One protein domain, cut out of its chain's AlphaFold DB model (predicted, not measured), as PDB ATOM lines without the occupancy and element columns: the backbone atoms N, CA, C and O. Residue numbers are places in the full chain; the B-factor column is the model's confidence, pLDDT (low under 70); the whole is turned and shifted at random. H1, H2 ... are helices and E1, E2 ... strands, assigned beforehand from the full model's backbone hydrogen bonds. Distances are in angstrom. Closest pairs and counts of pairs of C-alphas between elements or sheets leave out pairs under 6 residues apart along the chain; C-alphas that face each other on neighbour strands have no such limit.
ATOM      1  N   ASP A 114     -20.274   8.551 -20.602       94.94
ATOM      2  CA  ASP A 114     -19.656   9.861 -20.812       94.94
ATOM      3  C   ASP A 114     -18.581  10.236 -19.771       94.94
ATOM      4  O   ASP A 114     -17.889  11.246 -19.936       94.94
ATOM      5  N   GLU A 115     -18.384   9.413 -18.738       95.12
ATOM      6  CA  GLU A 115     -17.348   9.616 -17.729       95.12
ATOM      7  C   GLU A 115     -15.998   9.001 -18.150       95.12
ATOM      8  O   GLU A 115     -15.951   7.844 -18.598       95.12
ATOM      9  N   PRO A 116     -14.870   9.723 -17.966       96.44
ATOM     10  CA  PRO A 116     -13.537   9.208 -18.268       96.44
ATOM     11  C   PRO A 116     -13.163   7.970 -17.437       96.44
ATOM     12  O   PRO A 116     -12.763   8.079 -16.274       96.44
ATOM     13  N   ALA A 117     -13.169   6.797 -18.068       94.81
ATOM     14  CA  ALA A 117     -12.861   5.515 -17.431       94.81
ATOM     15  C   ALA A 117     -11.973   4.629 -18.316       94.81
ATOM     16  O   ALA A 117     -11.886   4.827 -19.525       94.81
ATOM     17  N   TYR A 118     -11.295   3.635 -17.745       92.62
ATOM     18  CA  TYR A 118     -10.589   2.637 -18.554       92.62
ATOM     19  C   TYR A 118     -11.598   1.625 -19.116       92.62
ATOM     20  O   TYR A 118     -12.204   0.882 -18.354       92.62
ATOM     21  N   ARG A 119     -11.772   1.586 -20.445       91.44
ATOM     22  CA  ARG A 119     -12.766   0.736 -21.142       91.44
ATOM     23  C   ARG A 119     -12.116  -0.267 -22.100       91.44
ATOM     24  O   ARG A 119     -12.594  -0.510 -23.212       91.44
ATOM     25  N   GLY A 120     -10.984  -0.822 -21.661       86.31
ATOM     26  CA  GLY A 120     -10.195  -1.823 -22.384       86.31
ATOM     27  C   GLY A 120      -8.936  -1.284 -23.075       86.31
ATOM     28  O   GLY A 120      -8.150  -2.077 -23.598       86.31
ATOM     29  N   ARG A 121      -8.686   0.035 -23.085       87.38
ATOM     30  CA  ARG A 121      -7.415   0.643 -23.538       87.38
ATOM     31  C   ARG A 121      -6.547   1.127 -22.370       87.38
ATOM     32  O   ARG A 121      -6.985   1.171 -21.230       87.38
ATOM     33  N   SER A 122      -5.293   1.479 -22.670       87.00
ATOM     34  CA  SER A 122      -4.318   2.015 -21.701       87.00
ATOM     35  C   SER A 122      -4.537   3.494 -21.359       87.00
ATOM     36  O   SER A 122      -3.819   4.058 -20.537       87.00
ATOM     37  N   SER A 123      -5.524   4.137 -21.982       92.38
ATOM     38  CA  SER A 123      -5.974   5.491 -21.670       92.38
ATOM     39  C   SER A 123      -7.415   5.469 -21.188       92.38
ATOM     40  O   SER A 123      -8.170   4.566 -21.546       92.38
ATOM     41  N   ARG A 124      -7.802   6.493 -20.423       93.94
ATOM     42  CA  ARG A 124      -9.209   6.724 -20.100       93.94
ATOM     43  C   ARG A 124      -9.969   7.159 -21.347       93.94
ATOM     44  O   ARG A 124      -9.458   7.936 -22.156       93.94
ATOM     45  N   GLU A 125     -11.172   6.639 -21.483       95.75
ATOM     46  CA  GLU A 125     -12.058   6.800 -22.622       95.75
ATOM     47  C   GLU A 125     -13.437   7.235 -22.134       95.75
ATOM     48  O   GLU A 125     -13.863   6.881 -21.031       95.75
ATOM     49  N   VAL A 126     -14.113   7.998 -22.981       96.19
ATOM     50  CA  VAL A 126     -15.545   8.271 -22.901       96.19
ATOM     51  C   VAL A 126     -16.214   7.601 -24.091       96.19
ATOM     52  O   VAL A 126     -15.617   7.484 -25.161       96.19
ATOM     53  N   GLU A 127     -17.434   7.135 -23.902       94.56
ATOM     54  CA  GLU A 127     -18.227   6.458 -24.913       94.56
ATOM     55  C   GLU A 127     -19.493   7.279 -25.175       94.56
ATOM     56  O   GLU A 127     -20.285   7.538 -24.272       94.56
ATOM     57  N   LYS A 128     -19.638   7.764 -26.410       92.00
ATOM     58  CA  LYS A 128     -20.799   8.535 -26.874       92.00
ATOM     59  C   LYS A 128     -21.269   7.946 -28.192       92.00
ATOM     60  O   LYS A 128     -20.450   7.711 -29.076       92.00
ATOM     61  N   ASP A 129     -22.564   7.670 -28.316       90.19
ATOM     62  CA  ASP A 129     -23.157   7.077 -29.525       90.19
ATOM     63  C   ASP A 129     -22.428   5.797 -29.994       90.19
ATOM     64  O   ASP A 129     -22.152   5.616 -31.182       90.19
ATOM     65  N   ASN A 130     -22.062   4.920 -29.045       87.56
ATOM     66  CA  ASN A 130     -21.271   3.694 -29.264       87.56
ATOM     67  C   ASN A 130     -19.871   3.922 -29.870       87.56
ATOM     68  O   ASN A 130     -19.262   3.004 -30.428       87.56
ATOM     69  N   LYS A 131     -19.337   5.144 -29.782       92.50
ATOM     70  CA  LYS A 131     -17.968   5.479 -30.182       92.50
ATOM     71  C   LYS A 131     -17.131   5.782 -28.953       92.50
ATOM     72  O   LYS A 131     -17.500   6.610 -28.126       92.50
ATOM     73  N   LYS A 132     -15.984   5.108 -28.859       94.38
ATOM     74  CA  LYS A 132     -15.002   5.305 -27.790       94.38
ATOM     75  C   LYS A 132     -13.975   6.348 -28.202       94.38
ATOM     76  O   LYS A 132     -13.146   6.086 -29.078       94.38
ATOM     77  N   ASP A 133     -13.980   7.470 -27.497       96.38
ATOM     78  CA  ASP A 133     -13.020   8.553 -27.664       96.38
ATOM     79  C   ASP A 133     -12.081   8.634 -26.463       96.38
ATOM     80  O   ASP A 133     -12.469   8.460 -25.307       96.38
ATOM     81  N   LYS A 134     -10.807   8.923 -26.730       97.06
ATOM     82  CA  LYS A 134      -9.818   9.136 -25.672       97.06
ATOM     83  C   LYS A 134     -10.145  10.432 -24.925       97.06
ATOM     84  O   LYS A 134     -10.191  11.498 -25.535       97.06
ATOM     85  N   ALA A 135     -10.284  10.353 -23.604       96.50
ATOM     86  CA  ALA A 135     -10.485  11.533 -22.772       96.50
ATOM     87  C   ALA A 135      -9.214  12.398 -22.747       96.50
ATOM     88  O   ALA A 135      -8.091  11.888 -22.636       96.50
ATOM     89  N   SER A 136      -9.380  13.718 -22.835       96.38
ATOM     90  CA  SER A 136      -8.249  14.643 -22.743       96.38
ATOM     91  C   SER A 136      -7.687  14.679 -21.318       96.38
ATOM     92  O   SER A 136      -8.390  14.417 -20.340       96.38
ATOM     93  N   SER A 137      -6.407  15.033 -21.164       94.69
ATOM     94  CA  SER A 137      -5.794  15.112 -19.828       94.69
ATOM     95  C   SER A 137      -6.477  16.149 -18.929       94.69
ATOM     96  O   SER A 137      -6.579  15.931 -17.722       94.69
ATOM     97  N   SER A 138      -6.942  17.268 -19.494       96.19
ATOM     98  CA  SER A 138      -7.672  18.296 -18.749       96.19
ATOM     99  C   SER A 138      -9.044  17.795 -18.302       96.19
ATOM    100  O   SER A 138      -9.399  17.985 -17.142       96.19
ATOM    101  N   GLN A 139      -9.769  17.084 -19.173       95.62
ATOM    102  CA  GLN A 139     -11.046  16.450 -18.841       95.62
ATOM    103  C   GLN A 139     -10.880  15.418 -17.722       95.62
ATOM    104  O   GLN A 139     -11.639  15.434 -16.759       95.62
ATOM    105  N   VAL A 140      -9.855  14.562 -17.803       95.44
ATOM    106  CA  VAL A 140      -9.547  13.582 -16.748       95.44
ATOM    107  C   VAL A 140      -9.240  14.275 -15.420       95.44
ATOM    108  O   VAL A 140      -9.761  13.857 -14.389       95.44
ATOM    109  N   LYS A 141      -8.424  15.339 -15.427       95.19
ATOM    110  CA  LYS A 141      -8.078  16.094 -14.212       95.19
ATOM    111  C   LYS A 141      -9.308  16.757 -13.588       95.19
ATOM    112  O   LYS A 141      -9.487  16.665 -12.377       95.19
ATOM    113  N   ALA A 142     -10.144  17.403 -14.401       95.19
ATOM    114  CA  ALA A 142     -11.372  18.048 -13.939       95.19
ATOM    115  C   ALA A 142     -12.344  17.028 -13.332       95.19
ATOM    116  O   ALA A 142     -12.785  17.210 -12.201       95.19
ATOM    117  N   TYR A 143     -12.581  15.918 -14.036       94.44
ATOM    118  CA  TYR A 143     -13.425  14.823 -13.564       94.44
ATOM    119  C   TYR A 143     -12.933  14.242 -12.232       94.44
ATOM    120  O   TYR A 143     -13.716  14.085 -11.301       94.44
ATOM    121  N   LEU A 144     -11.631  13.959 -12.110       93.19
ATOM    122  CA  LEU A 144     -11.057  13.440 -10.867       93.19
ATOM    123  C   LEU A 144     -11.214  14.424  -9.707       93.19
ATOM    124  O   LEU A 144     -11.586  14.007  -8.616       93.19
ATOM    125  N   LYS A 145     -10.967  15.718  -9.945       93.88
ATOM    126  CA  LYS A 145     -11.142  16.764  -8.931       93.88
ATOM    127  C   LYS A 145     -12.594  16.848  -8.456       93.88
ATOM    128  O   LYS A 145     -12.835  16.949  -7.259       93.88
ATOM    129  N   GLU A 146     -13.553  16.812  -9.379       93.75
ATOM    130  CA  GLU A 146     -14.975  16.869  -9.036       93.75
ATOM    131  C   GLU A 146     -15.440  15.607  -8.302       93.75
ATOM    132  O   GLU A 146     -16.106  15.710  -7.272       93.75
ATOM    133  N   ARG A 147     -15.060  14.420  -8.792       92.62
ATOM    134  CA  ARG A 147     -15.384  13.147  -8.143       92.62
ATOM    135  C   ARG A 147     -14.842  13.102  -6.720       92.62
ATOM    136  O   ARG A 147     -15.557  12.676  -5.821       92.62
ATOM    137  N   GLU A 148     -13.620  13.585  -6.514       90.50
ATOM    138  CA  GLU A 148     -13.023  13.682  -5.185       90.50
ATOM    139  C   GLU A 148     -13.810  14.643  -4.286       90.50
ATOM    140  O   GLU A 148     -14.253  14.251  -3.215       90.50
ATOM    141  N   ALA A 149     -14.108  15.862  -4.744       91.00
ATOM    142  CA  ALA A 149     -14.895  16.823  -3.963       91.00
ATOM    143  C   ALA A 149     -16.289  16.285  -3.570       91.00
ATOM    144  O   ALA A 149     -16.773  16.526  -2.460       91.00
ATOM    145  N   ARG A 150     -16.931  15.524  -4.465       91.69
ATOM    146  CA  ARG A 150     -18.227  14.877  -4.216       91.69
ATOM    147  C   ARG A 150     -18.109  13.718  -3.234       91.69
ATOM    148  O   ARG A 150     -18.931  13.635  -2.322       91.69
ATOM    149  N   ARG A 151     -17.078  12.881  -3.383       90.31
ATOM    150  CA  ARG A 151     -16.735  11.813  -2.434       90.31
ATOM    151  C   ARG A 151     -16.570  12.383  -1.033       90.31
ATOM    152  O   ARG A 151     -17.196  11.890  -0.105       90.31
ATOM    153  N   GLU A 152     -15.811  13.466  -0.905       89.31
ATOM    154  CA  GLU A 152     -15.553  14.150   0.365       89.31
ATOM    155  C   GLU A 152     -16.809  14.762   1.000       89.31
ATOM    156  O   GLU A 152     -16.903  14.889   2.220       89.31
ATOM    157  N   SER A 153     -17.809  15.088   0.179       89.88
ATOM    158  CA  SER A 153     -19.129  15.555   0.625       89.88
ATOM    159  C   SER A 153     -20.124  14.413   0.886       89.88
ATOM    160  O   SER A 153     -21.293  14.671   1.171       89.88
ATOM    161  N   GLY A 154     -19.700  13.154   0.747       89.75
ATOM    162  CA  GLY A 154     -20.546  11.981   0.955       89.75
ATOM    163  C   GLY A 154     -21.581  11.733  -0.137       89.75
ATOM    164  O   GLY A 154     -22.541  10.998   0.089       89.75
ATOM    165  N   LEU A 155     -21.431  12.338  -1.315       91.44
ATOM    166  CA  LEU A 155     -22.369  12.123  -2.413       91.44
ATOM    167  C   LEU A 155     -22.161  10.740  -3.052       91.44
ATOM    168  O   LEU A 155     -21.019  10.295  -3.182       91.44
ATOM    169  N   PRO A 156     -23.241  10.060  -3.482       92.31
ATOM    170  CA  PRO A 156     -23.119   8.768  -4.142       92.31
ATOM    171  C   PRO A 156     -22.345   8.897  -5.467       92.31
ATOM    172  O   PRO A 156     -22.575   9.849  -6.223       92.31
ATOM    173  N   PRO A 157     -21.454   7.946  -5.799       91.56
ATOM    174  CA  PRO A 157     -20.572   8.064  -6.961       91.56
ATOM    175  C   PRO A 157     -21.310   8.032  -8.308       91.56
ATOM    176  O   PRO A 157     -20.814   8.580  -9.284       91.56
ATOM    177  N   TRP A 158     -22.523   7.474  -8.370       92.81
ATOM    178  CA  TRP A 158     -23.369   7.471  -9.576       92.81
ATOM    179  C   TRP A 158     -24.208   8.748  -9.764       92.81
ATOM    180  O   TRP A 158     -25.028   8.825 -10.683       92.81
ATOM    181  N   ALA A 159     -24.034   9.759  -8.907       92.25
ATOM    182  CA  ALA A 159     -24.728  11.045  -9.004       92.25
ATOM    183  C   ALA A 159     -23.930  12.132  -9.750       92.25
ATOM    184  O   ALA A 159     -24.346  13.291  -9.737       92.25
ATOM    185  N   MET A 160     -22.801  11.796 -10.394       88.94
ATOM    186  CA  MET A 160     -21.914  12.759 -11.074       88.94
ATOM    187  C   MET A 160     -22.661  13.693 -12.037       88.94
ATOM    188  O   MET A 160     -22.472  14.903 -11.990       88.94
ATOM    189  N   ASN A 161     -23.592  13.158 -12.823       86.81
ATOM    190  CA  ASN A 161     -24.276  13.920 -13.873       86.81
ATOM    191  C   ASN A 161     -25.566  14.625 -13.410       86.81
ATOM    192  O   ASN A 161     -26.318  15.137 -14.238       86.81
ATOM    193  N   LEU A 162     -25.858  14.639 -12.106       87.75
ATOM    194  CA  LEU A 162     -27.070  15.272 -11.585       87.75
ATOM    195  C   LEU A 162     -26.881  16.774 -11.335       87.75
ATOM    196  O   LEU A 162     -25.827  17.180 -10.831       87.75
ATOM    197  N   PRO A 163     -27.912  17.593 -11.608       88.31
ATOM    198  CA  PRO A 163     -27.914  18.996 -11.226       88.31
ATOM    199  C   PRO A 163     -27.982  19.146  -9.697       88.31
ATOM    200  O   PRO A 163     -28.474  18.269  -8.979       88.31
ATOM    201  N   SER A 164     -27.470  20.265  -9.179       86.31
ATOM    202  CA  SER A 164     -27.273  20.463  -7.736       86.31
ATOM    203  C   SER A 164     -28.562  20.399  -6.907       86.31
ATOM    204  O   SER A 164     -28.522  19.998  -5.749       86.31
ATOM    205  N   ASP A 165     -29.707  20.752  -7.488       86.44
ATOM    206  CA  ASP A 165     -31.031  20.686  -6.857       86.44
ATOM    207  C   ASP A 165     -31.550  19.246  -6.689       86.44
ATOM    208  O   ASP A 165     -32.381  18.976  -5.812       86.44
ATOM    209  N   GLN A 166     -31.033  18.307  -7.482       86.25
ATOM    210  CA  GLN A 166     -31.346  16.880  -7.405       86.25
ATOM    211  C   GLN A 166     -30.392  16.107  -6.492       86.25
ATOM    212  O   GLN A 166     -30.721  14.994  -6.083       86.25
ATOM    213  N   LEU A 167     -29.257  16.693  -6.104       87.00
ATOM    214  CA  LEU A 167     -28.314  16.026  -5.213       87.00
ATOM    215  C   LEU A 167     -28.928  15.801  -3.814       87.00
ATOM    216  O   LEU A 167     -29.598  16.688  -3.265       87.00
ATOM    217  N   PRO A 168     -28.694  14.626  -3.205       85.94
ATOM    218  CA  PRO A 168     -29.098  14.327  -1.841       85.94
ATOM    219  C   PRO A 168     -28.070  14.946  -0.888       85.94
ATOM    220  O   PRO A 168     -27.246  14.254  -0.301       85.94
ATOM    221  N   ILE A 169     -28.059  16.274  -0.774       83.31
ATOM    222  CA  ILE A 169     -27.200  16.980   0.182       83.31
ATOM    223  C   ILE A 169     -28.024  17.237   1.437       83.31
ATOM    224  O   ILE A 169     -29.059  17.906   1.385       83.31
ATOM    225  N   ARG A 170     -27.562  16.717   2.577       76.25
ATOM    226  CA  ARG A 170     -28.190  16.957   3.880       76.25
ATOM    227  C   ARG A 170     -27.894  18.394   4.328       76.25
ATOM    228  O   ARG A 170     -26.922  18.641   5.033       76.25
ATOM    229  N   GLY A 171     -28.711  19.338   3.867       75.06
ATOM    230  CA  GLY A 171     -28.619  20.764   4.191       75.06
ATOM    231  C   GLY A 171     -29.694  21.247   5.167       75.06
ATOM    232  O   GLY A 171     -30.633  20.516   5.501       75.06
ATOM    233  N   GLU A 172     -29.572  22.502   5.600       68.06
ATOM    234  CA  GLU A 172     -30.591  23.176   6.410       68.06
ATOM    235  C   GLU A 172     -31.946  23.176   5.680       68.06
ATOM    236  O   GLU A 172     -32.051  23.568   4.520       68.06
ATOM    237  N   GLY A 173     -32.988  22.676   6.349       78.75
ATOM    238  CA  GLY A 173     -34.346  22.597   5.798       78.75
ATOM    239  C   GLY A 173     -34.675  21.330   4.996       78.75
ATOM    240  O   GLY A 173     -35.838  21.139   4.634       78.75
ATOM    241  N   MET A 174     -33.720  20.423   4.747       84.31
ATOM    242  CA  MET A 174     -34.041  19.099   4.202       84.31
ATOM    243  C   MET A 174     -34.431  18.150   5.337       84.31
ATOM    244  O   MET A 174     -33.611  17.821   6.194       84.31
ATOM    245  N   SER A 175     -35.686  17.690   5.342       89.44
ATOM    246  CA  SER A 175     -36.106  16.636   6.266       89.44
ATOM    247  C   SER A 175     -35.399  15.322   5.935       89.44
ATOM    248  O   SER A 175     -35.098  15.031   4.776       89.44
ATOM    249  N   GLU A 176     -35.172  14.502   6.958       86.75
ATOM    250  CA  GLU A 176     -34.578  13.173   6.804       86.75
ATOM    251  C   GLU A 176     -35.383  12.294   5.837       86.75
ATOM    252  O   GLU A 176     -34.807  11.684   4.943       86.75
ATOM    253  N   ALA A 177     -36.717  12.325   5.923       88.94
ATOM    254  CA  ALA A 177     -37.589  11.593   5.005       88.94
ATOM    255  C   ALA A 177     -37.374  11.997   3.533       88.94
ATOM    256  O   ALA A 177     -37.254  11.131   2.673       88.94
ATOM    257  N   LYS A 178     -37.257  13.302   3.244       89.44
ATOM    258  CA  LYS A 178     -37.015  13.803   1.881       89.44
ATOM    259  C   LYS A 178     -35.615  13.445   1.376       89.44
ATOM    260  O   LYS A 178     -35.432  13.185   0.190       89.44
ATOM    261  N   TYR A 179     -34.622  13.453   2.265       88.44
ATOM    262  CA  TYR A 179     -33.269  13.000   1.948       88.44
ATOM    263  C   TYR A 179     -33.258  11.513   1.564       88.44
ATOM    264  O   TYR A 179     -32.717  11.160   0.518       88.44
ATOM    265  N   ILE A 180     -33.915  10.670   2.367       87.81
ATOM    266  CA  ILE A 180     -34.048   9.228   2.122       87.81
ATOM    267  C   ILE A 180     -34.795   8.964   0.810       87.81
ATOM    268  O   ILE A 180     -34.335   8.169  -0.000       87.81
ATOM    269  N   GLU A 181     -35.906   9.661   0.561       89.50
ATOM    270  CA  GLU A 181     -36.672   9.539  -0.685       89.50
ATOM    271  C   GLU A 181     -35.810   9.862  -1.916       89.50
ATOM    272  O   GLU A 181     -35.780   9.091  -2.877       89.50
ATOM    273  N   LYS A 182     -35.053  10.969  -1.872       89.56
ATOM    274  CA  LYS A 182     -34.126  11.333  -2.951       89.56
ATOM    275  C   LYS A 182     -33.051  10.275  -3.161       89.56
ATOM    276  O   LYS A 182     -32.805   9.900  -4.303       89.56
ATOM    277  N   LEU A 183     -32.409   9.806  -2.087       89.31
ATOM    278  CA  LEU A 183     -31.398   8.754  -2.181       89.31
ATOM    279  C   LEU A 183     -31.968   7.500  -2.831       89.31
ATOM    280  O   LEU A 183     -31.400   7.015  -3.803       89.31
ATOM    281  N   TRP A 184     -33.122   7.036  -2.359       89.38
ATOM    282  CA  TRP A 184     -33.734   5.820  -2.871       89.38
ATOM    283  C   TRP A 184     -34.068   5.928  -4.365       89.38
ATOM    284  O   TRP A 184     -33.796   5.006  -5.134       89.38
ATOM    285  N   GLY A 185     -34.566   7.085  -4.815       90.19
ATOM    286  CA  GLY A 185     -34.789   7.347  -6.240       90.19
ATOM    287  C   GLY A 185     -33.507   7.293  -7.086       90.19
ATOM    288  O   GLY A 185     -33.541   6.861  -8.242       90.19
ATOM    289  N   LEU A 186     -32.362   7.688  -6.519       91.00
ATOM    290  CA  LEU A 186     -31.064   7.580  -7.190       91.00
ATOM    291  C   LEU A 186     -30.530   6.151  -7.218       91.00
ATOM    292  O   LEU A 186     -29.941   5.753  -8.221       91.00
ATOM    293  N   GLU A 187     -30.729   5.391  -6.147       91.75
ATOM    294  CA  GLU A 187     -30.286   3.998  -6.036       91.75
ATOM    295  C   GLU A 187     -30.971   3.096  -7.066       91.75
ATOM    296  O   GLU A 187     -30.315   2.250  -7.672       91.75
ATOM    297  N   GLN A 188     -32.251   3.345  -7.364       91.38
ATOM    298  CA  GLN A 188     -32.985   2.627  -8.417       91.38
ATOM    299  C   GLN A 188     -32.359   2.778  -9.812       91.38
ATOM    300  O   GLN A 188     -32.602   1.954 -10.687       91.38
ATOM    301  N   ASN A 189     -31.541   3.814 -10.022       92.19
ATOM    302  CA  ASN A 189     -30.885   4.107 -11.293       92.19
ATOM    303  C   ASN A 189     -29.364   4.242 -11.129       92.19
ATOM    304  O   ASN A 189     -28.747   5.063 -11.812       92.19
ATOM    305  N   ALA A 190     -28.755   3.488 -10.210       95.06
ATOM    306  CA  ALA A 190     -27.319   3.574  -9.933       95.06
ATOM    307  C   ALA A 190     -26.436   3.003 -11.058       95.06
ATOM    308  O   ALA A 190     -25.272   3.384 -11.200       95.06
ATOM    309  N   TRP A 191     -26.988   2.122 -11.895       96.06
ATOM    310  CA  TRP A 191     -26.313   1.613 -13.085       96.06
ATOM    311  C   TRP A 191     -26.423   2.618 -14.238       96.06
ATOM    312  O   TRP A 191     -27.519   2.890 -14.725       96.06
ATOM    313  N   LYS A 192     -25.294   3.199 -14.658       95.06
ATOM    314  CA  LYS A 192     -25.241   4.268 -15.677       95.06
ATOM    315  C   LYS A 192     -24.580   3.866 -16.994       95.06
ATOM    316  O   LYS A 192     -24.653   4.620 -17.958       95.06
ATOM    317  N   SER A 193     -23.915   2.718 -17.041       94.50
ATOM    318  CA  SER A 193     -23.259   2.228 -18.251       94.50
ATOM    319  C   SER A 193     -24.284   1.554 -19.154       94.50
ATOM    320  O   SER A 193     -25.172   0.856 -18.665       94.50
ATOM    321  N   SER A 194     -24.124   1.703 -20.469       94.69
ATOM    322  CA  SER A 194     -24.894   0.947 -21.465       94.69
ATOM    323  C   SER A 194     -24.664  -0.563 -21.398       94.69
ATOM    324  O   SER A 194     -25.488  -1.318 -21.902       94.69
ATOM    325  N   LYS A 195     -23.567  -1.004 -20.773       94.75
ATOM    326  CA  LYS A 195     -23.227  -2.416 -20.582       94.75
ATOM    327  C   LYS A 195     -23.509  -2.853 -19.162       94.75
ATOM    328  O   LYS A 195     -23.169  -2.148 -18.213       94.75
TER     329      LYS A 195
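What this domain is: This is residues 114 to 195 of the 288 residues of an uncharacterized protein of Coprinopsis cinerea (strain Okayama-7 / 130 / ATCC MYA-4618 / FGSC 9003) (UniProt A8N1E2). A small two-stranded hairpin, E1 and E2, makes one end of an elongated model; H1 leads away from it along one side, and H2 lies towards the other end. Between the two helices a long unnamed stretch, residues 153 to 175, fills part of the middle, and the residues after H2 run back towards the hairpin end. The printed part has 82 residues with two named strands and two named helices in the order E1, E2, H1, H2, the sheet E1 - E2 being antiparallel. The class is mixed, helices and strands, with 37 residues, under half, in named elements. The whole is loose, with a radius of gyration of the C-alphas of 15.0 A and spans of 44 by 25 by 16 A.

How they stand to each other: Residues 117 to 118 pair antiparallel with residues 124 to 125 of E1, residues 124 to 128. E1 and E2, residues 131 to 134, form a hairpin with a tight link, at 149 degrees between directions; N 126 and O 133 are 2.9 A apart and N 128 and O 131 3.0 A, within hydrogen-bond range. A tight link leads to H1, residues 137 to 152. The closest C-alphas of E1 and H1, those of Arg 124 and Val 140, are 7.6 A apart. H2, residues 176 to 187, is apart from E1, E2 and H1. In H1 and H2 every O i to N i+4 pair is within hydrogen-bond range.

Where its parts are: E1 begins at C-alpha 124 (-9.209, 6.724, -20.100) and is 13.5 A long; E2 is 10.0 A. H1 is 22.4 A long, from C-alpha 137 (-5.794, 15.112, -19.828). H2 is 16.4 A long and ends at C-alpha 187 (-30.286, 3.998, -6.036).

The domain as a whole: The C-alphas of Ser 122 and Gly 173 are the two farthest apart, 45.6 A. The printed part has no cut. The link from H1 to H2 is long, 23 residues. Residues 172 to 177, of which 176 to 177 belong to H2, stand free. Mean pLDDT of the printed part is 90.7; residue 172 is under 70.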